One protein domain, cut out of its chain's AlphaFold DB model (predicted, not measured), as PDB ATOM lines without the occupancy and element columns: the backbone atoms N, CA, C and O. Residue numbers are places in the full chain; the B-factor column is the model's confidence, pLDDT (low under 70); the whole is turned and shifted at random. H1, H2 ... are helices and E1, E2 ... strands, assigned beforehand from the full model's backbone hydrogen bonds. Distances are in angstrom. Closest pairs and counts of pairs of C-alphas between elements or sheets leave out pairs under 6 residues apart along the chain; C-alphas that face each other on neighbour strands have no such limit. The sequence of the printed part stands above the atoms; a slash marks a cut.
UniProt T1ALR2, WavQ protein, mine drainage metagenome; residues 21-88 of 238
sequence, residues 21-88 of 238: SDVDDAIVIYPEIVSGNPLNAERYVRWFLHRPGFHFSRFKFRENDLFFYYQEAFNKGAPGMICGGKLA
ATOM      1  N   SER A  21     203.380 133.261  78.061       91.50
ATOM      2  CA  SER A  21     203.462 132.039  78.875       91.50
ATOM      3  C   SER A  21     203.823 132.290  80.339       91.50
ATOM      4  O   SER A  21     203.471 131.491  81.198       91.50
ATOM      5  N   ASP A  22     204.521 133.387  80.642       92.38
ATOM      6  CA  ASP A  22     204.896 133.711  82.022       92.38
ATOM      7  C   ASP A  22     203.672 134.150  82.839       92.38
ATOM      8  O   ASP A  22     203.678 134.058  84.063       92.38
ATOM      9  N   VAL A  23     202.609 134.623  82.174       93.00
ATOM     10  CA  VAL A  23     201.380 135.095  82.828       93.00
ATOM     11  C   VAL A  23     200.618 133.949  83.489       93.00
ATOM     12  O   VAL A  23     200.008 134.166  84.535       93.00
ATOM     13  N   ASP A  24     200.682 132.746  82.918       89.00
ATOM     14  CA  ASP A  24     199.936 131.578  83.398       89.00
ATOM     15  C   ASP A  24     200.340 131.199  84.835       89.00
ATOM     16  O   ASP A  24     199.489 130.864  85.662       89.00
ATOM     17  N   ASP A  25     201.628 131.333  85.178       87.94
ATOM     18  CA  ASP A  25     202.120 131.064  86.536       87.94
ATOM     19  C   ASP A  25     202.367 132.327  87.389       87.94
ATOM     20  O   ASP A  25     202.805 132.257  88.540       87.94
ATOM     21  N   ALA A  26     202.062 133.512  86.860       93.75
ATOM     22  CA  ALA A  26     202.314 134.766  87.557       93.75
ATOM     23  C   ALA A  26     201.173 135.174  88.495       93.75
ATOM     24  O   ALA A  26     200.011 134.792  88.352       93.75
ATOM     25  N   ILE A  27     201.513 136.064  89.428       95.12
ATOM     26  CA  ILE A  27     200.543 136.956  90.058       95.12
ATOM     27  C   ILE A  27     200.743 138.339  89.455       95.12
ATOM     28  O   ILE A  27     201.766 138.987  89.675       95.12
ATOM     29  N   VAL A  28     199.761 138.795  88.684       95.81
ATOM     30  CA  VAL A  28     199.847 140.079  87.990       95.81
ATOM     31  C   VAL A  28     199.437 141.220  88.918       95.81
ATOM     32  O   VAL A  28     198.393 141.175  89.563       95.81
ATOM     33  N   ILE A  29     200.243 142.279  88.972       95.75
ATOM     34  CA  ILE A  29     199.943 143.482  89.755       95.75
ATOM     35  C   ILE A  29     199.472 144.578  88.804       95.75
ATOM     36  O   ILE A  29     200.193 144.966  87.885       95.75
ATOM     37  N   TYR A  30     198.273 145.106  89.039       93.31
ATOM     38  CA  TYR A  30     197.726 146.217  88.265       93.31
ATOM     39  C   TYR A  30     197.608 147.483  89.118       93.31
ATOM     40  O   TYR A  30     197.052 147.410  90.217       93.31
ATOM     41  N   PRO A  31     198.047 148.656  88.625       91.88
ATOM     42  CA  PRO A  31     197.775 149.912  89.308       91.88
ATOM     43  C   PRO A  31     196.288 150.285  89.209       91.88
ATOM     44  O   PRO A  31     195.550 149.759  88.370       91.88
ATOM     45  N   GLU A  32     195.847 151.245  90.019       88.88
ATOM     46  CA  GLU A  32     194.458 151.731  90.048       88.88
ATOM     47  C   GLU A  32     193.986 152.380  88.741       88.88
ATOM     48  O   GLU A  32     192.802 152.661  88.594       88.88
ATOM     49  N   ILE A  33     194.891 152.636  87.795       87.88
ATOM     50  CA  ILE A  33     194.577 153.194  86.474       87.88
ATOM     51  C   ILE A  33     194.280 152.121  85.413       87.88
ATOM     52  O   ILE A  33     193.876 152.462  84.303       87.88
ATOM     53  N   VAL A  34     194.464 150.828  85.721       88.12
ATOM     54  CA  VAL A  34     194.262 149.719  84.767       88.12
ATOM     55  C   VAL A  34     192.943 148.988  85.007       88.12
ATOM     56  O   VAL A  34     192.813 148.179  85.927       88.12
ATOM     57  N   SER A  35     191.957 149.252  84.150       84.19
ATOM     58  CA  SER A  35     190.618 148.664  84.253       84.19
ATOM     59  C   SER A  35     190.611 147.155  84.004       84.19
ATOM     60  O   SER A  35     191.155 146.676  83.010       84.19
ATOM     61  N   GLY A  36     189.895 146.409  84.851       85.81
ATOM     62  CA  GLY A  36     189.663 144.975  84.661       85.81
ATOM     63  C   GLY A  36     190.944 144.138  84.721       85.81
ATOM     64  O   GLY A  36     191.900 144.492  85.402       85.81
ATOM     65  N   ASN A  37     190.958 142.990  84.052       90.56
ATOM     66  CA  ASN A  37     192.116 142.095  83.995       90.56
ATOM     67  C   ASN A  37     192.569 141.964  82.532       90.56
ATOM     68  O   ASN A  37     192.182 141.005  81.867       90.56
ATOM     69  N   PRO A  38     193.310 142.949  81.990       91.12
ATOM     70  CA  PRO A  38     193.617 143.004  80.560       91.12
ATOM     71  C   PRO A  38     194.487 141.846  80.060       91.12
ATOM     72  O   PRO A  38     194.437 141.543  78.873       91.12
ATOM     73  N   LEU A  39     195.269 141.203  80.932       92.31
ATOM     74  CA  LEU A  39     196.063 140.026  80.566       92.31
ATOM     75  C   LEU A  39     195.295 138.710  80.727       92.31
ATOM     76  O   LEU A  39     195.864 137.661  80.459       92.31
ATOM     77  N   ASN A  40     194.031 138.744  81.171       91.44
ATOM     78  CA  ASN A  40     193.248 137.552  81.518       91.44
ATOM     79  C   ASN A  40     193.992 136.591  82.465       91.44
ATOM     80  O   ASN A  40     193.761 135.388  82.432       91.44
ATOM     81  N   ALA A  41     194.868 137.129  83.317       93.38
ATOM     82  CA  ALA A  41     195.651 136.340  84.257       93.38
ATOM     83  C   ALA A  41     194.738 135.643  85.270       93.38
ATOM     84  O   ALA A  41     193.805 136.265  85.784       93.38
ATOM     85  N   GLU A  42     195.029 134.389  85.600       92.06
ATOM     86  CA  GLU A  42     194.265 133.646  86.606       92.06
ATOM     87  C   GLU A  42     194.372 134.308  87.989       92.06
ATOM     88  O   GLU A  42     193.389 134.416  88.723       92.06
ATOM     89  N   ARG A  43     195.564 134.824  88.318       94.44
ATOM     90  CA  ARG A  43     195.870 135.474  89.594       94.44
ATOM     91  C   ARG A  43     196.308 136.912  89.358       94.44
ATOM     92  O   ARG A  43     197.311 137.174  88.692       94.44
ATOM     93  N   TYR A  44     195.582 137.861  89.940       95.12
ATOM     94  CA  TYR A  44     195.991 139.261  89.933       95.12
ATOM     95  C   TYR A  44     195.575 139.996  91.204       95.12
ATOM     96  O   TYR A  44     194.624 139.619  91.886       95.12
ATOM     97  N   VAL A  45     196.278 141.085  91.495       96.50
ATOM     98  CA  VAL A  45     195.993 141.997  92.607       96.50
ATOM     99  C   VAL A  45     196.023 143.444  92.125       96.50
ATOM    100  O   VAL A  45     196.559 143.753  91.055       96.50
ATOM    101  N   ARG A  46     195.450 144.353  92.913       94.50
ATOM    102  CA  ARG A  46     195.525 145.798  92.663       94.50
ATOM    103  C   ARG A  46     196.542 146.464  93.576       94.50
ATOM    104  O   ARG A  46     196.605 146.138  94.756       94.50
ATOM    105  N   TRP A  47     197.280 147.438  93.059       95.50
ATOM    106  CA  TRP A  47     198.139 148.304  93.862       95.50
ATOM    107  C   TRP A  47     197.760 149.766  93.653       95.50
ATOM    108  O   TRP A  47     197.933 150.317  92.572       95.50
ATOM    109  N   PHE A  48     197.200 150.391  94.680       93.69
ATOM    110  CA  PHE A  48     196.742 151.769  94.617       93.69
ATOM    111  C   PHE A  48     197.898 152.725  94.898       93.69
ATOM    112  O   PHE A  48     198.346 152.873  96.040       93.69
ATOM    113  N   LEU A  49     198.356 153.380  93.833       92.25
ATOM    114  CA  LEU A  49     199.338 154.463  93.852       92.25
ATOM    115  C   LEU A  49     198.669 155.839  93.974       92.25
ATOM    116  O   LEU A  49     199.343 156.839  94.217       92.25
ATOM    117  N   HIS A  50     197.342 155.877  93.847       90.62
ATOM    118  CA  HIS A  50     196.489 157.019  94.139       90.62
ATOM    119  C   HIS A  50     195.086 156.557  94.571       90.62
ATOM    120  O   HIS A  50     194.757 155.372  94.521       90.62
ATOM    121  N   ARG A  51     194.224 157.499  94.976       86.50
ATOM    122  CA  ARG A  51     192.787 157.252  95.171       86.50
ATOM    123  C   ARG A  51     192.146 156.748  93.868       86.50
ATOM    124  O   ARG A  51     192.200 157.480  92.869       86.50
ATOM    125  N   PRO A  52     191.490 155.573  93.885       81.19
ATOM    126  CA  PRO A  52     190.692 155.091  92.770       81.19
ATOM    127  C   PRO A  52     189.720 156.137  92.224       81.19
ATOM    128  O   PRO A  52     189.083 156.867  92.982       81.19
ATOM    129  N   GLY A  53     189.601 156.211  90.899       78.44
ATOM    130  CA  GLY A  53     188.673 157.127  90.232       78.44
ATOM    131  C   GLY A  53     189.132 158.590  90.147       78.44
ATOM    132  O   GLY A  53     188.468 159.396  89.502       78.44
ATOM    133  N   PHE A  54     190.268 158.954  90.753       82.06
ATOM    134  CA  PHE A  54     190.755 160.336  90.728       82.06
ATOM    135  C   PHE A  54     191.207 160.787  89.334       82.06
ATOM    136  O   PHE A  54     190.815 161.852  88.867       82.06
ATOM    137  N   HIS A  55     192.019 159.973  88.654       76.25
ATOM    138  CA  HIS A  55     192.502 160.296  87.308       76.25
ATOM    139  C   HIS A  55     191.489 159.952  86.208       76.25
ATOM    140  O   HIS A  55     191.532 160.551  85.136       76.25
ATOM    141  N   PHE A  56     190.564 159.019  86.462       68.19
ATOM    142  CA  PHE A  56     189.585 158.556  85.477       68.19
ATOM    143  C   PHE A  56     188.212 158.336  86.111       68.19
ATOM    144  O   PHE A  56     188.078 157.619  87.094       68.19
ATOM    145  N   SER A  57     187.166 158.882  85.490       57.81
ATOM    146  CA  SER A  57     185.797 158.905  86.025       57.81
ATOM    147  C   SER A  57     185.038 157.572  85.965       57.81
ATOM    148  O   SER A  57     183.937 157.469  86.504       57.81
ATOM    149  N   ARG A  58     185.574 156.542  85.297       58.03
ATOM    150  CA  ARG A  58     184.909 155.240  85.126       58.03
ATOM    151  C   ARG A  58     185.869 154.099  85.412       58.03
ATOM    152  O   ARG A  58     186.494 153.565  84.501       58.03
ATOM    153  N   PHE A  59     185.939 153.705  86.675       63.16
ATOM    154  CA  PHE A  59     186.645 152.501  87.086       63.16
ATOM    155  C   PHE A  59     185.667 151.533  87.746       63.16
ATOM    156  O   PHE A  59     184.887 151.929  88.609       63.16
ATOM    157  N   LYS A  60     185.668 150.272  87.305       67.62
ATOM    158  CA  LYS A  60     184.844 149.207  87.885       67.62
ATOM    159  C   LYS A  60     185.771 148.135  88.431       67.62
ATOM    160  O   LYS A  60     186.400 147.414  87.656       67.62
ATOM    161  N   PHE A  61     185.861 148.058  89.750       75.06
ATOM    162  CA  PHE A  61     186.484 146.925  90.421       75.06
ATOM    163  C   PHE A  61     185.556 145.715  90.377       75.06
ATOM    164  O   PHE A  61     184.340 145.865  90.218       75.06
ATOM    165  N   ARG A  62     186.132 144.520  90.502       80.31
ATOM    166  CA  ARG A  62     185.350 143.319  90.782       80.31
ATOM    167  C   ARG A  62     185.248 143.149  92.290       80.31
ATOM    168  O   ARG A  62     186.193 143.437  93.022       80.31
ATOM    169  N   GLU A  63     184.083 142.702  92.737       83.44
ATOM    170  CA  GLU A  63     183.895 142.297  94.123       83.44
ATOM    171  C   GLU A  63     184.895 141.185  94.465       83.44
ATOM    172  O   GLU A  63     185.190 140.331  93.627       83.44
ATOM    173  N   ASN A  64     185.437 141.224  95.680       88.25
ATOM    174  CA  ASN A  64     186.464 140.318  96.190       88.25
ATOM    175  C   ASN A  64     187.851 140.405  95.519       88.25
ATOM    176  O   ASN A  64     188.720 139.598  95.848       88.25
ATOM    177  N   ASP A  65     188.116 141.391  94.648       91.50
ATOM    178  CA  ASP A  65     189.492 141.685  94.213       91.50
ATOM    179  C   ASP A  65     190.364 142.026  95.443       91.50
ATOM    180  O   ASP A  65     189.987 142.862  96.271       91.50
ATOM    181  N   LEU A  66     191.555 141.426  95.538       95.62
ATOM    182  CA  LEU A  66     192.560 141.782  96.545       95.62
ATOM    183  C   LEU A  66     193.307 143.053  96.115       95.62
ATOM    184  O   LEU A  66     193.839 143.122  95.002       95.62
ATOM    185  N   PHE A  67     193.391 144.042  97.005       95.62
ATOM    186  CA  PHE A  67     194.153 145.268  96.765       95.62
ATOM    187  C   PHE A  67     195.134 145.605  97.883       95.62
ATOM    188  O   PHE A  67     194.930 145.273  99.046       95.62
ATOM    189  N   PHE A  68     196.172 146.340  97.511       97.38
ATOM    190  CA  PHE A  68     197.145 146.962  98.397       97.38
ATOM    191  C   PHE A  68     197.207 148.456  98.101       97.38
ATOM    192  O   PHE A  68     196.854 148.888  97.004       97.38
ATOM    193  N   TYR A  69     197.691 149.254  99.045       96.19
ATOM    194  CA  TYR A  69     197.785 150.707  98.886       96.19
ATOM    195  C   TYR A  69     199.161 151.236  99.296       96.19
ATOM    196  O   TYR A  69     199.767 150.753 100.251       96.19
ATOM    197  N   TYR A  70     199.659 152.242  98.575       94.56
ATOM    198  CA  TYR A  70     200.970 152.843  98.846       94.56
ATOM    199  C   TYR A  70     200.963 153.741 100.093       94.56
ATOM    200  O   TYR A  70     201.879 153.710 100.917       94.56
ATOM    201  N   GLN A  71     199.889 154.514 100.272       91.94
ATOM    202  CA  GLN A  71     199.675 155.410 101.409       91.94
ATOM    203  C   GLN A  71     198.255 155.261 101.943       91.94
ATOM    204  O   GLN A  71     197.328 154.991 101.182       91.94
ATOM    205  N   GLU A  72     198.070 155.499 103.241       91.12
ATOM    206  CA  GLU A  72     196.763 155.362 103.900       91.12
ATOM    207  C   GLU A  72     195.689 156.257 103.256       91.12
ATOM    208  O   GLU A  72     194.524 155.889 103.145       91.12
ATOM    209  N   ALA A  73     196.090 157.412 102.716       89.44
ATOM    210  CA  ALA A  73     195.205 158.308 101.977       89.44
ATOM    211  C   ALA A  73     194.557 157.672 100.726       89.44
ATOM    212  O   ALA A  73     193.561 158.214 100.228       89.44
ATOM    213  N   PHE A  74     195.115 156.566 100.220       91.44
ATOM    214  CA  PHE A  74     194.642 155.819  99.050       91.44
ATOM    215  C   PHE A  74     193.810 154.585  99.427       91.44
ATOM    216  O   PHE A  74     193.182 153.994  98.553       91.44
ATOM    217  N   ASN A  75     193.730 154.231 100.714       91.00
ATOM    218  CA  ASN A  75     192.907 153.141 101.246       91.00
ATOM    219  C   ASN A  75     191.414 153.537 101.343       91.00
ATOM    220  O   ASN A  75     190.769 153.418 102.383       91.00
ATOM    221  N   LYS A  76     190.864 154.125 100.275       85.31
ATOM    222  CA  LYS A  76     189.483 154.629 100.204       85.31
ATOM    223  C   LYS A  76     188.909 154.386  98.811       85.31
ATOM    224  O   LYS A  76     189.649 154.364  97.836       85.31
ATOM    225  N   GLY A  77     187.583 154.275  98.705       79.25
ATOM    226  CA  GLY A  77     186.901 154.184  97.406       79.25
ATOM    227  C   GLY A  77     186.964 152.807  96.736       79.25
ATOM    228  O   GLY A  77     186.930 152.729  95.512       79.25
ATOM    229  N   ALA A  78     187.041 151.734  97.528       84.69
ATOM    230  CA  ALA A  78     187.118 150.347  97.060       84.69
ATOM    231  C   ALA A  78     186.080 149.428  97.753       84.69
ATOM    232  O   ALA A  78     186.454 148.453  98.406       84.69
ATOM    233  N   PRO A  79     184.769 149.748  97.690       85.25
ATOM    234  CA  PRO A  79     183.740 148.934  98.335       85.25
ATOM    235  C   PRO A  79     183.700 147.516  97.747       85.25
ATOM    236  O   PRO A  79     183.803 147.341  96.535       85.25
ATOM    237  N   GLY A  80     183.543 146.508  98.611       87.75
ATOM    238  CA  GLY A  80     183.467 145.095  98.218       87.75
ATOM    239  C   GLY A  80     184.807 144.454  97.833       87.75
ATOM    240  O   GLY A  80     184.841 143.268  97.528       87.75
ATOM    241  N   MET A  81     185.914 145.203  97.848       91.62
ATOM    242  CA  MET A  81     187.255 144.651  97.649       91.62
ATOM    243  C   MET A  81     187.881 144.206  98.973       91.62
ATOM    244  O   MET A  81     187.535 144.703 100.045       91.62
ATOM    245  N   ILE A  82     188.852 143.299  98.891       94.88
ATOM    246  CA  ILE A  82     189.573 142.774 100.051       94.88
ATOM    247  C   ILE A  82     190.866 143.566 100.218       94.88
ATOM    248  O   ILE A  82     191.709 143.601  99.325       94.88
ATOM    249  N   CYS A  83     191.029 144.204 101.374       95.50
ATOM    250  CA  CYS A  83     192.235 144.958 101.684       95.50
ATOM    251  C   CYS A  83     193.351 144.021 102.168       95.50
ATOM    252  O   CYS A  83     193.239 143.396 103.221       95.50
ATOM    253  N   GLY A  84     194.436 143.943 101.400       96.56
ATOM    254  CA  GLY A  84     195.666 143.219 101.729       96.56
ATOM    255  C   GLY A  84     196.649 144.018 102.593       96.56
ATOM    256  O   GLY A  84     197.654 143.465 103.041       96.56
ATOM    257  N   GLY A  85     196.352 145.297 102.840       96.50
ATOM    258  CA  GLY A  85     197.158 146.214 103.645       96.50
ATOM    259  C   GLY A  85     198.072 147.130 102.827       96.50
ATOM    260  O   GLY A  85     197.975 147.239 101.601       96.50
ATOM    261  N   LYS A  86     198.972 147.820 103.533       96.25
ATOM    262  CA  LYS A  86     199.935 148.749 102.934       96.25
ATOM    263  C   LYS A  86     201.036 147.988 102.186       96.25
ATOM    264  O   LYS A  86     201.690 147.121 102.764       96.25
ATOM    265  N   LEU A  87     201.276 148.375 100.934       96.44
ATOM    266  CA  LEU A  87     202.440 147.985 100.138       96.44
ATOM    267  C   LEU A  87     203.192 149.253  99.739       96.44
ATOM    268  O   LEU A  87     202.776 149.959  98.819       96.44
ATOM    269  N   ALA A  88     204.287 149.534 100.440       92.38
ATOM    270  CA  ALA A  88     205.190 150.629 100.121       92.38
ATOM    271  C   ALA A  88     206.537 150.074  99.654       92.38
ATOM    272  O   ALA A  88     207.079 149.153 100.258       92.38
TER     273      ALA A  88
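This is residues 21 to 88 of the 238 residues of the protein "WavQ protein" of mine drainage metagenome (UniProt T1ALR2). What is the picture? With little regular structure, it is a small, strongly twisted sheet of four parallel strands joined by long loops, with short H1 beyond the beginning of E1. What is printed? The printed part has 68 residues with, in order, H1, E1, E2, E3 and E4; the sheet runs E1 E2 E3 E4, and the class is mostly strand, with 24 residues in named elements. It is compact, radius of gyration of the C-alphas 11.6 A, spanning 36 by 25 by 19 A.

Where is H1? H1, residues 21 to 24, is not on the sheet; it is too short for any O i to N i+4 pair. How do strands pair? E1, residues 27 to 31, is parallel to E2, residues 43 to 48, at 27 degrees, with N 28 and O 43 within hydrogen-bond range at 2.9 A. E3, residues 66 to 69, is parallel to E2 at 27 degrees (N 68 and O 46, 2.8 A), and E4, residues 82 to 86, to E3 at 28 degrees (N 84 and O 67, 2.7 A).

Where does H1 begin? C-alpha 21 is at (203.462, 132.039, 78.875). How long is E2? It measures 17.1 A from first to last C-alpha. Where does E4 end? C-alpha 86 is at (199.935, 148.749, 102.934).

Which links are long? Those from E1 to E2, E2 to E3 and E3 to E4; the printed part has no cut. Where is confidence low? Residues 56 to 60 are under 70.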